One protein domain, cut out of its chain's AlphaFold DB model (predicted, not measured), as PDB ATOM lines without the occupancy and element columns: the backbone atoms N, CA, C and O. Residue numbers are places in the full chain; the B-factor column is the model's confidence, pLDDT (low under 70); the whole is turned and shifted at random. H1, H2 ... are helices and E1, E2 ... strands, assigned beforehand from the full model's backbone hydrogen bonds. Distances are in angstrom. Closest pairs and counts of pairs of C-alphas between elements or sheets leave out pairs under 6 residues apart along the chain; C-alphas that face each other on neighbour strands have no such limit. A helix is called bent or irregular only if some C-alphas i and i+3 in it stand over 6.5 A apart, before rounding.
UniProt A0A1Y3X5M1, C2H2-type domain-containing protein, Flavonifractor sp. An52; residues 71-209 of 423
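This is residues 71 to 209 of the 423 residues of the protein "C2H2-type domain-containing protein" of Flavonifractor sp. An52 (UniProt A0A1Y3X5M1). Two strongly twisted sheets of five strands each make an elongated sandwich, E1, E5, E7, E9 and E10 facing E2, E3, E4, E6 and E8, with the short helix H1 at one end. A long link, residues 147 to 171, joins E7 in one sheet to E8 in the other, and its residues 156 to 157 pair with E8. The printed part has 139 residues, mostly strand, in the order E1 to E6, H1, E7 to E10. Both sheets are branched, the first mixed and the second antiparallel. The whole is compact, with a radius of gyration of the C-alphas of 15.1 A and spans of 49 by 29 by 21 A.

Start at E1, residues 71 to 74, the parallel neighbour of E10, residues 198 to 209; N 71 and O 198 are 2.9 A apart. E5, residues 102 to 107, is parallel on the same side of E10, with N 103 and O 204 at 2.9 A. On the other side E9, residues 186 to 193, forms a hairpin with E10, with N 187 and O 203 at 2.8 A. E7, residues 138 to 146, is antiparallel to E9, with N 142 and O 190 at 2.9 A. In the second sheet, E2, residues 76 to 81, E3, residues 84 to 92, and E4, residues 95 to 99, form a meander, each strand the antiparallel neighbour of the one before; look at N 79 and O 86, 2.9 A, and N 95 and O 92, 3.1 A. E3 bends by 53 degrees at residue 89. On the other side of E3 from E2 and E4 is antiparallel E6, residues 113 to 123, with N 89 and O 120 at 3.1 A; E3 lies on one side of E6 and antiparallel E8, residues 172 to 178, on the other side, with N 115 and O 176 at 2.9 A. Between the sheets, the closest C-alphas of E3 and E10 are Leu 89 and Val 201, 6.5 A. H1, residues 131 to 137, is on the second sheet at a height of 7.0 A and only grazes the first. It is irregular, only just, with C-alphas 133 and 136 at 6.6 A; 1 of 3 O i to N i+4 pairs and 2 of 4 O i to N i+3 pairs are within hydrogen-bond range.

Find C-alpha 71 at (183.119, 191.016, 82.097), where E1 begins. E6 runs 33.1 A from C-alpha 113 at (169.941, 191.855, 54.172). E10, 34.6 A, ends at C-alpha 209, (164.833, 202.044, 56.610).

The C-alphas farthest apart, Asp 83 and Asp 110, are 50.3 A apart. The printed part has no cut, E7 to E8 is the long link, and no printed residue is under 70 in pLDDT.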
ATOM      1  N   PHE A  71     182.635 189.863  82.841       98.12
ATOM      2  CA  PHE A  71     183.119 191.016  82.097       98.12
ATOM      3  C   PHE A  71     182.044 191.385  81.083       98.12
ATOM      4  O   PHE A  71     181.569 190.517  80.357       98.12
ATOM      5  N   ASP A  72     181.636 192.648  81.041       98.06
ATOM      6  CA  ASP A  72     180.587 193.113  80.135       98.06
ATOM      7  C   ASP A  72     180.879 194.555  79.721       98.06
ATOM      8  O   ASP A  72     180.935 195.450  80.570       98.06
ATOM      9  N   ALA A  73     181.124 194.765  78.429       98.12
ATOM     10  CA  ALA A  73     181.393 196.084  77.878       98.12
ATOM     11  C   ALA A  73     180.979 196.198  76.405       98.12
ATOM     12  O   ALA A  73     180.787 195.210  75.691       98.12
ATOM     13  N   LEU A  74     180.829 197.446  75.960       98.19
ATOM     14  CA  LEU A  74     180.508 197.806  74.583       98.19
ATOM     15  C   LEU A  74     181.792 197.891  73.747       98.19
ATOM     16  O   LEU A  74     182.730 198.592  74.120       98.19
ATOM     17  N   GLY A  75     181.817 197.197  72.612       97.75
ATOM     18  CA  GLY A  75     182.912 197.199  71.644       97.75
ATOM     19  C   GLY A  75     184.104 196.326  72.035       97.75
ATOM     20  O   GLY A  75     184.553 195.533  71.210       97.75
ATOM     21  N   GLU A  76     184.599 196.440  73.271       98.44
ATOM     22  CA  GLU A  76     185.811 195.747  73.725       98.44
ATOM     23  C   GLU A  76     185.813 195.361  75.209       98.44
ATOM     24  O   GLU A  76     185.256 196.052  76.058       98.44
ATOM     25  N   VAL A  77     186.519 194.274  75.523       98.50
ATOM     26  CA  VAL A  77     186.856 193.818  76.875       98.50
ATOM     27  C   VAL A  77     188.334 193.434  76.920       98.50
ATOM     28  O   VAL A  77     188.832 192.748  76.030       98.50
ATOM     29  N   TYR A  78     189.024 193.803  78.001       98.12
ATOM     30  CA  TYR A  78     190.349 193.267  78.321       98.12
ATOM     31  C   TYR A  78     190.227 192.142  79.345       98.12
ATOM     32  O   TYR A  78     189.615 192.324  80.398       98.12
ATOM     33  N   TYR A  79     190.824 190.993  79.042       98.06
ATOM     34  CA  TYR A  79     190.781 189.806  79.890       98.06
ATOM     35  C   TYR A  79     192.188 189.336  80.251       98.06
ATOM     36  O   TYR A  79     193.029 189.129  79.377       98.06
ATOM     37  N   GLU A  80     192.447 189.148  81.542       96.25
ATOM     38  CA  GLU A  80     193.737 188.670  82.037       96.25
ATOM     39  C   GLU A  80     193.703 187.158  82.275       96.25
ATOM     40  O   GLU A  80     192.843 186.641  82.989       96.25
ATOM     41  N   SER A  81     194.676 186.440  81.714       93.38
ATOM     42  CA  SER A  81     194.884 185.020  81.993       93.38
ATOM     43  C   SER A  81     196.371 184.712  82.107       93.38
ATOM     44  O   SER A  81     197.133 184.852  81.148       93.38
ATOM     45  N   GLY A  82     196.800 184.292  83.299       88.44
ATOM     46  CA  GLY A  82     198.220 184.116  83.606       88.44
ATOM     47  C   GLY A  82     198.972 185.448  83.539       88.44
ATOM     48  O   GLY A  82     198.564 186.414  84.172       88.44
ATOM     49  N   ASP A  83     200.054 185.487  82.761       89.94
ATOM     50  CA  ASP A  83     200.885 186.686  82.565       89.94
ATOM     51  C   ASP A  83     200.481 187.493  81.313       89.94
ATOM     52  O   ASP A  83     201.241 188.349  80.854       89.94
ATOM     53  N   LYS A  84     199.316 187.194  80.721       94.25
ATOM     54  CA  LYS A  84     198.841 187.824  79.486       94.25
ATOM     55  C   LYS A  84     197.533 188.567  79.672       94.25
ATOM     56  O   LYS A  84     196.643 188.124  80.395       94.25
ATOM     57  N   THR A  85     197.414 189.653  78.915       97.94
ATOM     58  CA  THR A  85     196.181 190.412  78.737       97.94
ATOM     59  C   THR A  85     195.740 190.273  77.286       97.94
ATOM     60  O   THR A  85     196.492 190.602  76.366       97.94
ATOM     61  N   TYR A  86     194.522 189.788  77.088       98.38
ATOM     62  CA  TYR A  86     193.881 189.651  75.787       98.38
ATOM     63  C   TYR A  86     192.911 190.812  75.579       98.38
ATOM     64  O   TYR A  86     192.169 191.162  76.497       98.38
ATOM     65  N   GLN A  87     192.904 191.392  74.383       98.44
ATOM     66  CA  GLN A  87     191.862 192.306  73.924       98.44
ATOM     67  C   GLN A  87     190.836 191.487  73.135       98.44
ATOM     68  O   GLN A  87     191.175 190.880  72.119       98.44
ATOM     69  N   LEU A  88     189.598 191.450  73.617       98.50
ATOM     70  CA  LEU A  88     188.465 190.800  72.968       98.50
ATOM     71  C   LEU A  88     187.540 191.895  72.459       98.50
ATOM     72  O   LEU A  88     187.073 192.709  73.251       98.50
ATOM     73  N   LEU A  89     187.262 191.927  71.162       98.44
ATOM     74  CA  LEU A  89     186.529 193.042  70.565       98.44
ATOM     75  C   LEU A  89     185.757 192.643  69.314       98.44
ATOM     76  O   LEU A  89     186.080 191.663  68.644       98.44
ATOM     77  N   VAL A  90     184.756 193.450  68.987       97.94
ATOM     78  CA  VAL A  90     184.139 193.488  67.659       97.94
ATOM     79  C   VAL A  90     184.810 194.581  66.829       97.94
ATOM     80  O   VAL A  90     185.025 195.681  67.335       97.94
ATOM     81  N   ALA A  91     185.169 194.303  65.574       96.12
ATOM     82  CA  ALA A  91     185.946 195.250  64.764       96.12
ATOM     83  C   ALA A  91     185.719 195.105  63.250       96.12
ATOM     84  O   ALA A  91     185.147 194.121  62.766       96.12
ATOM     85  N   TRP A  92     186.204 196.093  62.493       92.88
ATOM     86  CA  TRP A  92     186.256 196.052  61.031       92.88
ATOM     87  C   TRP A  92     187.429 195.181  60.548       92.88
ATOM     88  O   TRP A  92     188.464 195.125  61.209       92.88
ATOM     89  N   PRO A  93     187.320 194.508  59.385       89.25
ATOM     90  CA  PRO A  93     188.379 193.619  58.891       89.25
ATOM     91  C   PRO A  93     189.698 194.330  58.565       89.25
ATOM     92  O   PRO A  93     190.754 193.710  58.597       89.25
ATOM     93  N   ASN A  94     189.660 195.627  58.264       89.38
ATOM     94  CA  ASN A  94     190.846 196.428  57.970       89.38
ATOM     95  C   ASN A  94     191.529 197.010  59.222       89.38
ATOM     96  O   ASN A  94     192.628 197.548  59.094       89.38
ATOM     97  N   ASP A  95     190.910 196.913  60.402       91.69
ATOM     98  CA  ASP A  95     191.477 197.398  61.665       91.69
ATOM     99  C   ASP A  95     191.018 196.530  62.848       91.69
ATOM    100  O   ASP A  95     190.114 196.876  63.604       91.69
ATOM    101  N   ARG A  96     191.662 195.366  63.002       91.75
ATOM    102  CA  ARG A  96     191.321 194.349  64.016       91.75
ATOM    103  C   ARG A  96     191.551 194.772  65.471       91.75
ATOM    104  O   ARG A  96     191.168 194.022  66.363       91.75
ATOM    105  N   CYS A  97     192.224 195.897  65.720       95.06
ATOM    106  CA  CYS A  97     192.568 196.373  67.067       95.06
ATOM    107  C   CYS A  97     191.734 197.588  67.497       95.06
ATOM    108  O   CYS A  97     191.719 197.921  68.685       95.06
ATOM    109  N   ALA A  98     191.050 198.245  66.557       96.56
ATOM    110  CA  ALA A  98     190.124 199.327  66.841       96.56
ATOM    111  C   ALA A  98     188.696 198.776  67.010       96.56
ATOM    112  O   ALA A  98     188.160 198.164  66.082       96.56
ATOM    113  N   PRO A  99     188.042 198.988  68.167       97.00
ATOM    114  CA  PRO A  99     186.683 198.508  68.369       97.00
ATOM    115  C   PRO A  99     185.693 199.227  67.447       97.00
ATOM    116  O   PRO A  99     185.763 200.440  67.250       97.00
ATOM    117  N   ALA A 100     184.724 198.468  66.940       96.44
ATOM    118  CA  ALA A 100     183.566 198.949  66.193       96.44
ATOM    119  C   ALA A 100     182.294 198.748  67.041       96.44
ATOM    120  O   ALA A 100     181.530 197.814  66.776       96.44
ATOM    121  N   PRO A 101     182.086 199.561  68.098       97.00
ATOM    122  CA  PRO A 101     180.964 199.393  69.024       97.00
ATOM    123  C   PRO A 101     179.603 199.625  68.365       97.00
ATOM    124  O   PRO A 101     178.628 199.024  68.802       97.00
ATOM    125  N   ASP A 102     179.558 200.446  67.316       97.38
ATOM    126  CA  ASP A 102     178.351 200.829  66.592       97.38
ATOM    127  C   ASP A 102     178.517 200.488  65.102       97.38
ATOM    128  O   ASP A 102     179.524 200.837  64.476       97.38
ATOM    129  N   ILE A 103     177.530 199.797  64.532       95.12
ATOM    130  CA  ILE A 103     177.441 199.483  63.102       95.12
ATOM    131  C   ILE A 103     176.188 200.145  62.539       95.12
ATOM    132  O   ILE A 103     175.101 199.959  63.072       95.12
ATOM    133  N   TYR A 104     176.329 200.866  61.431       95.19
ATOM    134  CA  TYR A 104     175.209 201.491  60.730       95.19
ATOM    135  C   TYR A 104     174.906 200.707  59.459       95.19
ATOM    136  O   TYR A 104     175.803 200.475  58.648       95.19
ATOM    137  N   GLN A 105     173.654 200.300  59.298       95.00
ATOM    138  CA  GLN A 105     173.148 199.634  58.106       95.00
ATOM    139  C   GLN A 105     171.908 200.361  57.600       95.00
ATOM    140  O   GLN A 105     171.176 201.001  58.356       95.00
ATOM    141  N   GLN A 106     171.678 200.251  56.301       92.25
ATOM    142  CA  GLN A 106     170.478 200.757  55.657       92.25
ATOM    143  C   GLN A 106     169.905 199.663  54.771       92.25
ATOM    144  O   GLN A 106     170.646 198.819  54.266       92.25
ATOM    145  N   GLY A 107     168.591 199.676  54.601       91.81
ATOM    146  CA  GLY A 107     167.915 198.703  53.763       91.81
ATOM    147  C   GLY A 107     166.459 199.062  53.539       91.81
ATOM    148  O   GLY A 107     165.857 199.780  54.338       91.81
ATOM    149  N   SER A 108     165.886 198.549  52.461       92.50
ATOM    150  CA  SER A 108     164.451 198.619  52.216       92.50
ATOM    151  C   SER A 108     163.683 197.913  53.347       92.50
ATOM    152  O   SER A 108     164.161 196.895  53.863       92.50
ATOM    153  N   PRO A 109     162.495 198.413  53.736       92.00
ATOM    154  CA  PRO A 109     161.681 197.850  54.814       92.00
ATOM    155  C   PRO A 109     161.465 196.337  54.722       92.00
ATOM    156  O   PRO A 109     161.583 195.651  55.731       92.00
ATOM    157  N   ASP A 110     161.203 195.826  53.517       87.38
ATOM    158  CA  ASP A 110     160.750 194.446  53.299       87.38
ATOM    159  C   ASP A 110     161.827 193.527  52.690       87.38
ATOM    160  O   ASP A 110     161.577 192.344  52.450       87.38
ATOM    161  N   GLU A 111     163.026 194.046  52.412       91.94
ATOM    162  CA  GLU A 111     164.112 193.261  51.820       91.94
ATOM    163  C   GLU A 111     165.023 192.672  52.902       91.94
ATOM    164  O   GLU A 111     165.341 193.312  53.905       91.94
ATOM    165  N   GLN A 112     165.452 191.426  52.694       94.06
ATOM    166  CA  GLN A 112     166.338 190.730  53.615       94.06
ATOM    167  C   GLN A 112     167.801 191.022  53.275       94.06
ATOM    168  O   GLN A 112     168.304 190.625  52.225       94.06
ATOM    169  N   TYR A 113     168.509 191.607  54.232       95.81
ATOM    170  CA  TYR A 113     169.941 191.855  54.172       95.81
ATOM    171  C   TYR A 113     170.690 190.936  55.130       95.81
ATOM    172  O   TYR A 113     170.143 190.443  56.122       95.81
ATOM    173  N   ARG A 114     171.974 190.726  54.824       95.50
ATOM    174  CA  ARG A 114     172.888 189.953  55.661       95.50
ATOM    175  C   ARG A 114     174.195 190.703  55.868       95.50
ATOM    176  O   ARG A 114     174.855 191.079  54.903       95.50
ATOM    177  N   TRP A 115     174.600 190.852  57.127       94.56
ATOM    178  CA  TRP A 115     175.856 191.496  57.511       94.56
ATOM    179  C   TRP A 115     176.683 190.615  58.460       94.56
ATOM    180  O   TRP A 115     176.133 190.070  59.411       94.56
ATOM    181  N   PRO A 116     178.004 190.460  58.267       94.69
ATOM    182  CA  PRO A 116     178.837 189.687  59.183       94.69
ATOM    183  C   PRO A 116     179.372 190.533  60.350       94.69
ATOM    184  O   PRO A 116     180.226 191.402  60.151       94.69
ATOM    185  N   SER A 117     178.952 190.212  61.578       95.94
ATOM    186  CA  SER A 117     179.644 190.647  62.800       95.94
ATOM    187  C   SER A 117     180.900 189.796  62.993       95.94
ATOM    188  O   SER A 117     180.866 188.573  62.829       95.94
ATOM    189  N   ARG A 118     182.022 190.447  63.300       96.56
ATOM    190  CA  ARG A 118     183.336 189.811  63.429       96.56
ATOM    191  C   ARG A 118     183.877 190.054  64.820       96.56
ATOM    192  O   ARG A 118     183.959 191.204  65.252       96.56
ATOM    193  N   TRP A 119     184.268 188.975  65.475       97.06
ATOM    194  CA  TRP A 119     184.887 189.001  66.785       97.06
ATOM    195  C   TRP A 119     186.364 188.620  66.674       97.06
ATOM    196  O   TRP A 119     186.723 187.663  65.982       97.06
ATOM    197  N   TYR A 120     187.213 189.379  67.357       97.94
ATOM    198  CA  TYR A 120     188.663 189.231  67.347       97.94
ATOM    199  C   TYR A 120     189.196 189.012  68.757       97.94
ATOM    200  O   TYR A 120     188.638 189.502  69.744       97.94
ATOM    201  N   VAL A 121     190.327 188.310  68.822       97.88
ATOM    202  CA  VAL A 121     191.137 188.166  70.029       97.88
ATOM    203  C   VAL A 121     192.572 188.541  69.693       97.88
ATOM    204  O   VAL A 121     193.207 187.902  68.852       97.88
ATOM    205  N   ASN A 122     193.082 189.569  70.362       98.06
ATOM    206  CA  ASN A 122     194.440 190.059  70.167       98.06
ATOM    207  C   ASN A 122     195.232 190.009  71.476       98.06
ATOM    208  O   ASN A 122     194.674 190.106  72.570       98.06
ATOM    209  N   ASP A 123     196.552 189.922  71.371       97.31
ATOM    210  CA  ASP A 123     197.455 190.240  72.472       97.31
ATOM    211  C   ASP A 123     197.421 191.758  72.712       97.31
ATOM    212  O   ASP A 123     197.748 192.542  71.821       97.31
ATOM    213  N   ALA A 124     197.021 192.189  73.910       96.94
ATOM    214  CA  ALA A 124     196.766 193.605  74.184       96.94
ATOM    215  C   ALA A 124     198.029 194.487  74.122       96.94
ATOM    216  O   ALA A 124     197.927 195.702  73.968       96.94
ATOM    217  N   ALA A 125     199.225 193.903  74.261       96.00
ATOM    218  CA  ALA A 125     200.479 194.650  74.239       96.00
ATOM    219  C   ALA A 125     201.019 194.846  72.817       96.00
ATOM    220  O   ALA A 125     201.671 195.852  72.533       96.00
ATOM    221  N   THR A 126     200.786 193.873  71.938       95.88
ATOM    222  CA  THR A 126     201.364 193.834  70.587       95.88
ATOM    223  C   THR A 126     200.344 194.057  69.475       95.88
ATOM    224  O   THR A 126     200.744 194.395  68.362       95.88
ATOM    225  N   GLY A 127     199.051 193.867  69.750       95.00
ATOM    226  CA  GLY A 127     197.979 193.864  68.752       95.00
ATOM    227  C   GLY A 127     198.005 192.646  67.821       95.00
ATOM    228  O   GLY A 127     197.280 192.618  66.831       95.00
ATOM    229  N   ALA A 128     198.859 191.655  68.093       95.75
ATOM    230  CA  ALA A 128     198.960 190.450  67.281       95.75
ATOM    231  C   ALA A 128     197.779 189.508  67.536       95.75
ATOM    232  O   ALA A 128     197.219 189.494  68.632       95.75
ATOM    233  N   ASP A 129     197.453 188.681  66.541       95.69
ATOM    234  CA  ASP A 129     196.468 187.612  66.698       95.69
ATOM    235  C   ASP A 129     196.819 186.690  67.865       95.69
ATOM    236  O   ASP A 129     197.937 186.170  67.942       95.69
ATOM    237  N   ALA A 130     195.860 186.486  68.763       96.38
ATOM    238  CA  ALA A 130     196.008 185.613  69.914       96.38
ATOM    239  C   ALA A 130     194.921 184.529  69.989       96.38
ATOM    240  O   ALA A 130     194.851 183.821  70.994       96.38
ATOM    241  N   TRP A 131     194.098 184.353  68.946       95.12
ATOM    242  CA  TRP A 131     192.996 183.388  68.966       95.12
ATOM    243  C   TRP A 131     193.477 181.958  69.219       95.12
ATOM    244  O   TRP A 131     192.971 181.302  70.123       95.12
ATOM    245  N   ALA A 132     194.516 181.503  68.516       94.75
ATOM    246  CA  ALA A 132     195.039 180.140  68.662       94.75
ATOM    247  C   ALA A 132     195.539 179.812  70.086       94.75
ATOM    248  O   ALA A 132     195.538 178.655  70.505       94.75
ATOM    249  N   GLU A 133     195.987 180.821  70.839       95.44
ATOM    250  CA  GLU A 133     196.405 180.661  72.236       95.44
ATOM    251  C   GLU A 133     195.237 180.800  73.217       95.44
ATOM    252  O   GLU A 133     195.233 180.155  74.267       95.44
ATOM    253  N   PHE A 134     194.251 181.626  72.875       97.00
ATOM    254  CA  PHE A 134     193.085 181.897  73.705       97.00
ATOM    255  C   PHE A 134     192.010 180.804  73.603       97.00
ATOM    256  O   PHE A 134     191.406 180.453  74.615       97.00
ATOM    257  N   GLU A 135     191.798 180.217  72.422       96.38
ATOM    258  CA  GLU A 135     190.782 179.190  72.144       96.38
ATOM    259  C   GLU A 135     190.784 178.033  73.168       96.38
ATOM    260  O   GLU A 135     189.713 177.679  73.668       96.38
ATOM    261  N   PRO A 136     191.935 177.466  73.595       97.50
ATOM    262  CA  PRO A 136     191.954 176.414  74.610       97.50
ATOM    263  C   PRO A 136     191.357 176.810  75.969       97.50
ATOM    264  O   PRO A 136     191.003 175.911  76.739       97.50
ATOM    265  N   LEU A 137     191.246 178.106  76.279       97.62
ATOM    266  CA  LEU A 137     190.642 178.637  77.508       97.62
ATOM    267  C   LEU A 137     189.109 178.719  77.425       97.62
ATOM    268  O   LEU A 137     188.443 178.773  78.462       97.62
ATOM    269  N   VAL A 138     188.559 178.708  76.211       97.88
ATOM    270  CA  VAL A 138     187.132 178.873  75.929       97.88
ATOM    271  C   VAL A 138     186.412 177.531  76.049       97.88
ATOM    272  O   VAL A 138     186.890 176.500  75.573       97.88
ATOM    273  N   GLU A 139     185.261 177.539  76.716       97.88
ATOM    274  CA  GLU A 139     184.323 176.413  76.775       97.88
ATOM    275  C   GLU A 139     183.269 176.526  75.666       97.88
ATOM    276  O   GLU A 139     183.002 175.554  74.963       97.88
ATOM    277  N   GLN A 140     182.686 177.716  75.483       97.00
ATOM    278  CA  GLN A 140     181.659 177.971  74.473       97.00
ATOM    279  C   GLN A 140     181.643 179.448  74.062       97.00
ATOM    280  O   GLN A 140     181.818 180.329  74.903       97.00
ATOM    281  N   VAL A 141     181.351 179.713  72.788       98.00
ATOM    282  CA  VAL A 141     180.983 181.046  72.291       98.00
ATOM    283  C   VAL A 141     179.546 180.998  71.783       98.00
ATOM    284  O   VAL A 141     179.189 180.100  71.021       98.00
ATOM    285  N   THR A 142     178.719 181.950  72.204       97.94
ATOM    286  CA  THR A 142     177.366 182.158  71.677       97.94
ATOM    287  C   THR A 142     177.165 183.610  71.274       97.94
ATOM    288  O   THR A 142     177.847 184.510  71.766       97.94
ATOM    289  N   VAL A 143     176.213 183.834  70.374       98.38
ATOM    290  CA  VAL A 143     175.763 185.171  69.990       98.38
ATOM    291  C   VAL A 143     174.268 185.248  70.211       98.38
ATOM    292  O   VAL A 143     173.525 184.362  69.792       98.38
ATOM    293  N   GLU A 144     173.841 186.308  70.881       97.25
ATOM    294  CA  GLU A 144     172.436 186.628  71.091       97.25
ATOM    295  C   GLU A 144     172.149 188.030  70.559       97.25
ATOM    296  O   GLU A 144     173.028 188.897  70.542       97.25
ATOM    297  N   VAL A 145     170.908 188.249  70.134       97.81
ATOM    298  CA  VAL A 145     170.410 189.567  69.742       97.81
ATOM    299  C   VAL A 145     169.439 190.031  70.810       97.81
ATOM    300  O   VAL A 145     168.456 189.351  71.104       97.81
ATOM    301  N   VAL A 146     169.716 191.194  71.381       97.38
ATOM    302  CA  VAL A 146     168.747 191.968  72.148       97.38
ATOM    303  C   VAL A 146     167.984 192.822  71.133       97.38
ATOM    304  O   VAL A 146     168.580 193.745  70.572       97.38
ATOM    305  N   PRO A 147     166.717 192.493  70.828       93.81
ATOM    306  CA  PRO A 147     165.960 193.211  69.813       93.81
ATOM    307  C   PRO A 147     165.578 194.609  70.305       93.81
ATOM    308  O   PRO A 147     165.398 194.829  71.506       93.81
ATOM    309  N   ASP A 148     165.383 195.530  69.368       93.50
ATOM    310  CA  ASP A 148     164.645 196.762  69.636       93.50
ATOM    311  C   ASP A 148     163.148 196.440  69.756       93.50
ATOM    312  O   ASP A 148     162.520 195.971  68.809       93.50
ATOM    313  N   GLU A 149     162.560 196.686  70.930       92.62
ATOM    314  CA  GLU A 149     161.139 196.412  71.195       92.62
ATOM    315  C   GLU A 149     160.185 197.257  70.330       92.62
ATOM    316  O   GLU A 149     159.000 196.934  70.238       92.62
ATOM    317  N   ASN A 150     160.682 198.335  69.713       93.06
ATOM    318  CA  ASN A 150     159.908 199.198  68.822       93.06
ATOM    319  C   ASN A 150     160.099 198.857  67.339       93.06
ATOM    320  O   ASN A 150     159.371 199.404  66.505       93.06
ATOM    321  N   ALA A 151     161.055 197.987  67.003       93.06
ATOM    322  CA  ALA A 151     161.278 197.555  65.633       93.06
ATOM    323  C   ALA A 151     160.109 196.688  65.149       93.06
ATOM    324  O   ALA A 151     159.557 195.876  65.898       93.06
ATOM    325  N   ALA A 152     159.718 196.863  63.884       93.00
ATOM    326  CA  ALA A 152     158.654 196.051  63.297       93.00
ATOM    327  C   ALA A 152     159.150 194.641  62.944       93.00
ATOM    328  O   ALA A 152     158.381 193.686  63.058       93.00
ATOM    329  N   ASP A 153     160.436 194.514  62.602       94.19
ATOM    330  CA  ASP A 153     161.084 193.246  62.283       94.19
ATOM    331  C   ASP A 153     162.207 192.923  63.267       94.19
ATOM    332  O   ASP A 153     162.852 193.796  63.843       94.19
ATOM    333  N   THR A 154     162.448 191.629  63.470       93.56
ATOM    334  CA  THR A 154     163.498 191.151  64.374       93.56
ATOM    335  C   THR A 154     164.792 190.904  63.610       93.56
ATOM    336  O   THR A 154     164.817 190.101  62.678       93.56
ATOM    337  N   LEU A 155     165.887 191.503  64.079       96.38
ATOM    338  CA  LEU A 155     167.228 191.103  63.672       96.38
ATOM    339  C   LEU A 155     167.582 189.753  64.300       96.38
ATOM    340  O   LEU A 155     167.416 189.550  65.504       96.38
ATOM    341  N   THR A 156     168.109 188.829  63.501       96.25
ATOM    342  CA  THR A 156     168.535 187.509  63.984       96.25
ATOM    343  C   THR A 156     170.018 187.263  63.739       96.25
ATOM    344  O   THR A 156     170.615 187.809  62.817       96.25
ATOM    345  N   ALA A 157     170.622 186.450  64.602       96.81
ATOM    346  CA  ALA A 157     172.017 186.044  64.516       96.81
ATOM    347  C   ALA A 157     172.107 184.555  64.161       96.81
ATOM    348  O   ALA A 157     171.393 183.726  64.728       96.81
ATOM    349  N   GLY A 158     172.994 184.218  63.228       94.62
ATOM    350  CA  GLY A 158     173.372 182.840  62.927       94.62
ATOM    351  C   GLY A 158     174.330 182.256  63.967       94.62
ATOM    352  O   GLY A 158     174.810 182.948  64.866       94.62
ATOM    353  N   GLU A 159     174.659 180.972  63.829       95.12
ATOM    354  CA  GLU A 159     175.650 180.344  64.707       95.12
ATOM    355  C   GLU A 159     177.048 180.953  64.480       95.12
ATOM    356  O   GLU A 159     177.486 181.058  63.324       95.12
ATOM    357  N   PRO A 160     177.763 181.350  65.552       96.69
ATOM    358  CA  PRO A 160     179.123 181.846  65.427       96.69
ATOM    359  C   PRO A 160     180.057 180.719  64.983       96.69
ATOM    360  O   PRO A 160     180.012 179.609  65.516       96.69
ATOM    361  N   ARG A 161     180.927 181.003  64.014       94.81
ATOM    362  CA  ARG A 161     181.909 180.036  63.510       94.81
ATOM    363  C   ARG A 161     183.200 180.715  63.084       94.81
ATOM    364  O   ARG A 161     183.194 181.884  62.714       94.81
ATOM    365  N   HIS A 162     184.289 179.962  63.080       92.81
ATOM    366  CA  HIS A 162     185.495 180.360  62.363       92.81
ATOM    367  C   HIS A 162     185.298 180.127  60.852       92.81
ATOM    368  O   HIS A 162     184.673 179.135  60.465       92.81
ATOM    369  N   ASP A 163     185.778 181.041  60.008       91.06
ATOM    370  CA  ASP A 163     185.602 180.996  58.548       91.06
ATOM    371  C   ASP A 163     186.881 181.503  57.860       91.06
ATOM    372  O   ASP A 163     187.053 182.705  57.634       91.06
ATOM    373  N   GLU A 164     187.806 180.573  57.591       87.12
ATOM    374  CA  GLU A 164     189.139 180.861  57.035       87.12
ATOM    375  C   GLU A 164     189.081 181.464  55.624       87.12
ATOM    376  O   GLU A 164     189.943 182.261  55.259       87.12
ATOM    377  N   ASP A 165     188.063 181.115  54.832       89.94
ATOM    378  CA  ASP A 165     187.935 181.591  53.454       89.94
ATOM    379  C   ASP A 165     187.398 183.029  53.401       89.94
ATOM    380  O   ASP A 165     187.820 183.825  52.560       89.94
ATOM    381  N   TYR A 166     186.459 183.376  54.289       88.38
ATOM    382  CA  TYR A 166     185.800 184.683  54.269       88.38
ATOM    383  C   TYR A 166     186.486 185.741  55.144       88.38
ATOM    384  O   TYR A 166     186.540 186.914  54.770       88.38
ATOM    385  N   SER A 167     186.959 185.366  56.336       90.56
ATOM    386  CA  SER A 167     187.541 186.304  57.302       90.56
ATOM    387  C   SER A 167     188.619 185.609  58.145       90.56
ATOM    388  O   SER A 167     188.423 185.447  59.352       90.56
ATOM    389  N   PRO A 168     189.760 185.224  57.538       87.56
ATOM    390  CA  PRO A 168     190.784 184.386  58.174       87.56
ATOM    391  C   PRO A 168     191.355 184.969  59.469       87.56
ATOM    392  O   PRO A 168     191.716 184.225  60.374       87.56
ATOM    393  N   ASP A 169     191.412 186.297  59.569       89.06
ATOM    394  CA  ASP A 169     191.988 186.994  60.721       89.06
ATOM    395  C   ASP A 169     191.007 187.154  61.898       89.06
ATOM    396  O   ASP A 169     191.394 187.645  62.960       89.06
ATOM    397  N   ALA A 170     189.729 186.795  61.720       94.69
ATOM    398  CA  ALA A 170     188.726 186.859  62.779       94.69
ATOM    399  C   ALA A 170     188.725 185.566  63.599       94.69
ATOM    400  O   ALA A 170     188.753 184.464  63.052       94.69
ATOM    401  N   ALA A 171     188.604 185.691  64.923       95.88
ATOM    402  CA  ALA A 171     188.447 184.529  65.791       95.88
ATOM    403  C   ALA A 171     187.157 183.779  65.431       95.88
ATOM    404  O   ALA A 171     187.177 182.576  65.169       95.88
ATOM    405  N   MET A 172     186.042 184.513  65.336       96.69
ATOM    406  CA  MET A 172     184.768 184.002  64.830       96.69
ATOM    407  C   MET A 172     183.987 185.081  64.079       96.69
ATOM    408  O   MET A 172     184.131 186.280  64.330       96.69
ATOM    409  N   ILE A 173     183.105 184.635  63.189       96.50
ATOM    410  CA  ILE A 173     182.108 185.451  62.506       96.50
ATOM    411  C   ILE A 173     180.700 184.973  62.853       96.50
ATOM    412  O   ILE A 173     180.467 183.785  63.073       96.50
ATOM    413  N   CYS A 174     179.755 185.904  62.865       96.38
ATOM    414  CA  CYS A 174     178.332 185.630  63.001       96.38
ATOM    415  C   CYS A 174     177.579 186.415  61.925       96.38
ATOM    416  O   CYS A 174     177.775 187.624  61.777       96.38
ATOM    417  N   SER A 175     176.738 185.730  61.151       96.12
ATOM    418  CA  SER A 175     175.857 186.387  60.186       96.12
ATOM    419  C   SER A 175     174.668 187.009  60.906       96.12
ATOM    420  O   SER A 175     173.953 186.311  61.620       96.12
ATOM    421  N   LEU A 176     174.449 188.295  60.680       96.88
ATOM    422  CA  LEU A 176     173.284 189.038  61.128       96.88
ATOM    423  C   LEU A 176     172.311 189.163  59.965       96.88
ATOM    424  O   LEU A 176     172.696 189.645  58.900       96.88
ATOM    425  N   ASP A 177     171.075 188.745  60.183       97.06
ATOM    426  CA  ASP A 177     169.983 188.828  59.224       97.06
ATOM    427  C   ASP A 177     168.978 189.869  59.684       97.06
ATOM    428  O   ASP A 177     168.451 189.776  60.794       97.06
ATOM    429  N   PHE A 178     168.729 190.860  58.833       96.56
ATOM    430  CA  PHE A 178     167.881 192.005  59.146       96.56
ATOM    431  C   PHE A 178     167.133 192.507  57.909       96.56
ATOM    432  O   PHE A 178     167.479 192.167  56.779       96.56
ATOM    433  N   THR A 179     166.119 193.327  58.144       96.06
ATOM    434  CA  THR A 179     165.425 194.150  57.142       96.06
ATOM    435  C   THR A 179     165.596 195.623  57.505       96.06
ATOM    436  O   THR A 179     166.030 195.927  58.619       96.06
ATOM    437  N   GLY A 180     165.208 196.557  56.630       94.50
ATOM    438  CA  GLY A 180     165.216 197.995  56.945       94.50
ATOM    439  C   GLY A 180     164.445 198.369  58.219       94.50
ATOM    440  O   GLY A 180     164.741 199.378  58.853       94.50
ATOM    441  N   ASN A 181     163.506 197.523  58.646       95.44
ATOM    442  CA  ASN A 181     162.661 197.725  59.820       95.44
ATOM    443  C   ASN A 181     163.227 197.143  61.128       95.44
ATOM    444  O   ASN A 181     162.506 197.080  62.126       95.44
ATOM    445  N   SER A 182     164.484 196.685  61.137       95.31
ATOM    446  CA  SER A 182     165.098 196.010  62.295       95.31
ATOM    447  C   SER A 182     165.621 196.944  63.403       95.31
ATOM    448  O   SER A 182     166.078 196.463  64.444       95.31
ATOM    449  N   GLY A 183     165.536 198.262  63.194       94.56
ATOM    450  CA  GLY A 183     165.750 199.290  64.216       94.56
ATOM    451  C   GLY A 183     167.107 199.226  64.922       94.56
ATOM    452  O   GLY A 183     168.147 199.030  64.296       94.56
ATOM    453  N   GLU A 184     167.077 199.414  66.241       96.56
ATOM    454  CA  GLU A 184     168.236 199.708  67.099       96.56
ATOM    455  C   GLU A 184     168.675 198.497  67.950       96.56
ATOM    456  O   GLU A 184     168.817 198.575  69.175       96.56
ATOM    457  N   SER A 185     168.824 197.331  67.321       96.25
ATOM    458  CA  SER A 185     169.141 196.082  68.030       96.25
ATOM    459  C   SER A 185     170.580 196.063  68.586       96.25
ATOM    460  O   SER A 185     171.471 196.772  68.119       96.25
ATOM    461  N   GLN A 186     170.850 195.197  69.569       97.62
ATOM    462  CA  GLN A 186     172.198 194.989  70.110       97.62
ATOM    463  C   GLN A 186     172.622 193.522  70.013       97.62
ATOM    464  O   GLN A 186     171.931 192.619  70.475       97.62
ATOM    465  N   ILE A 187     173.807 193.293  69.459       97.94
ATOM    466  CA  ILE A 187     174.451 191.984  69.375       97.94
ATOM    467  C   ILE A 187     175.298 191.771  70.625       97.94
ATOM    468  O   ILE A 187     176.060 192.652  71.027       97.94
ATOM    469  N   VAL A 188     175.191 190.594  71.235       98.31
ATOM    470  CA  VAL A 188     175.942 190.230  72.438       98.31
ATOM    471  C   VAL A 188     176.717 188.949  72.171       98.31
ATOM    472  O   VAL A 188     176.158 187.851  72.165       98.31
ATOM    473  N   TRP A 189     178.026 189.089  71.980       98.56
ATOM    474  CA  TRP A 189     178.952 187.964  71.957       98.56
ATOM    475  C   TRP A 189     179.218 187.521  73.390       98.56
ATOM    476  O   TRP A 189     179.756 188.297  74.178       98.56
ATOM    477  N   THR A 190     178.848 186.290  73.733       98.50
ATOM    478  CA  THR A 190     179.092 185.704  75.056       98.50
ATOM    479  C   THR A 190     180.118 184.585  74.948       98.50
ATOM    480  O   THR A 190     179.891 183.576  74.284       98.50
ATOM    481  N   VAL A 191     181.238 184.748  75.646       98.31
ATOM    482  CA  VAL A 191     182.304 183.755  75.762       98.31
ATOM    483  C   VAL A 191     182.256 183.168  77.166       98.31
ATOM    484  O   VAL A 191     182.482 183.867  78.155       98.31
ATOM    485  N   GLN A 192     181.942 181.882  77.259       98.25
ATOM    486  CA  GLN A 192     182.030 181.112  78.495       98.25
ATOM    487  C   GLN A 192     183.420 180.485  78.579       98.25
ATOM    488  O   GLN A 192     183.834 179.747  77.683       98.25
ATOM    489  N   MET A 193     184.142 180.775  79.655       98.06
ATOM    490  CA  MET A 193     185.502 180.299  79.888       98.06
ATOM    491  C   MET A 193     185.497 179.012  80.720       98.06
ATOM    492  O   MET A 193     184.639 178.803  81.579       98.06
ATOM    493  N   LYS A 194     186.510 178.157  80.547       96.81
ATOM    494  CA  LYS A 194     186.636 176.882  81.290       96.81
ATOM    495  C   LYS A 194     186.827 177.040  82.795       96.81
ATOM    496  O   LYS A 194     186.550 176.114  83.556       96.81
ATOM    497  N   ASN A 195     187.329 178.189  83.239       94.25
ATOM    498  CA  ASN A 195     187.443 178.522  84.660       94.25
ATOM    499  C   ASN A 195     186.120 179.047  85.259       94.25
ATOM    500  O   ASN A 195     186.065 179.298  86.461       94.25
ATOM    501  N   GLY A 196     185.071 179.177  84.440       95.88
ATOM    502  CA  GLY A 196     183.747 179.661  84.813       95.88
ATOM    503  C   GLY A 196     183.498 181.135  84.498       95.88
ATOM    504  O   GLY A 196     182.348 181.551  84.611       95.88
ATOM    505  N   ASP A 197     184.518 181.913  84.112       98.19
ATOM    506  CA  ASP A 197     184.321 183.320  83.746       98.19
ATOM    507  C   ASP A 197     183.375 183.463  82.552       98.19
ATOM    508  O   ASP A 197     183.327 182.608  81.664       98.19
ATOM    509  N   VAL A 198     182.658 184.581  82.514       98.50
ATOM    510  CA  VAL A 198     181.783 184.939  81.397       98.50
ATOM    511  C   VAL A 198     182.182 186.308  80.879       98.50
ATOM    512  O   VAL A 198     182.198 187.285  81.626       98.50
ATOM    513  N   ILE A 199     182.485 186.386  79.588       98.69
ATOM    514  CA  ILE A 199     182.861 187.629  78.917       98.69
ATOM    515  C   ILE A 199     181.776 187.985  77.904       98.69
ATOM    516  O   ILE A 199     181.414 187.157  77.072       98.69
ATOM    517  N   ARG A 200     181.263 189.213  77.972       98.69
ATOM    518  CA  ARG A 200     180.258 189.768  77.067       98.69
ATOM    519  C   ARG A 200     180.825 190.977  76.338       98.69
ATOM    520  O   ARG A 200     181.174 191.974  76.964       98.69
ATOM    521  N   VAL A 201     180.895 190.878  75.015       98.56
ATOM    522  CA  VAL A 201     181.252 191.994  74.133       98.56
ATOM    523  C   VAL A 201     179.998 192.404  73.372       98.56
ATOM    524  O   VAL A 201     179.436 191.614  72.611       98.56
ATOM    525  N   ARG A 202     179.530 193.628  73.616       98.44
ATOM    526  CA  ARG A 202     178.308 194.173  73.011       98.44
ATOM    527  C   ARG A 202     178.631 194.983  71.760       98.44
ATOM    528  O   ARG A 202     179.642 195.679  71.728       98.44
ATOM    529  N   GLN A 203     177.750 194.934  70.770       98.12
ATOM    530  CA  GLN A 203     177.809 195.747  69.557       98.12
ATOM    531  C   GLN A 203     176.411 196.278  69.246       98.12
ATOM    532  O   GLN A 203     175.476 195.489  69.132       98.12
ATOM    533  N   ASN A 204     176.255 197.588  69.108       97.94
ATOM    534  CA  ASN A 204     175.002 198.181  68.661       97.94
ATOM    535  C   ASN A 204     174.927 198.106  67.137       97.94
ATOM    536  O   ASN A 204     175.929 198.324  66.445       97.94
ATOM    537  N   ILE A 205     173.743 197.807  66.613       96.69
ATOM    538  CA  ILE A 205     173.466 197.908  65.189       96.69
ATOM    539  C   ILE A 205     172.271 198.829  64.964       96.69
ATOM    540  O   ILE A 205     171.183 198.609  65.484       96.69
ATOM    541  N   HIS A 206     172.523 199.868  64.179       97.12
ATOM    542  CA  HIS A 206     171.581 200.910  63.815       97.12
ATOM    543  C   HIS A 206     171.100 200.623  62.397       97.12
ATOM    544  O   HIS A 206     171.848 200.834  61.438       97.12
ATOM    545  N   VAL A 207     169.880 200.112  62.252       96.00
ATOM    546  CA  VAL A 207     169.281 199.860  60.941       96.00
ATOM    547  C   VAL A 207     168.273 200.954  60.623       96.00
ATOM    548  O   VAL A 207     167.257 201.092  61.300       96.00
ATOM    549  N   THR A 208     168.557 201.735  59.583       94.12
ATOM    550  CA  THR A 208     167.641 202.767  59.081       94.12
ATOM    551  C   THR A 208     166.947 202.284  57.813       94.12
ATOM    552  O   THR A 208     167.604 201.851  56.864       94.12
ATOM    553  N   ALA A 209     165.618 202.373  57.790       94.38
ATOM    554  CA  ALA A 209     164.833 202.044  56.610       94.38
ATOM    555  C   ALA A 209     165.058 203.075  55.494       94.38
ATOM    556  O   ALA A 209     165.001 204.278  55.742       94.38
TER     557      ALA A 209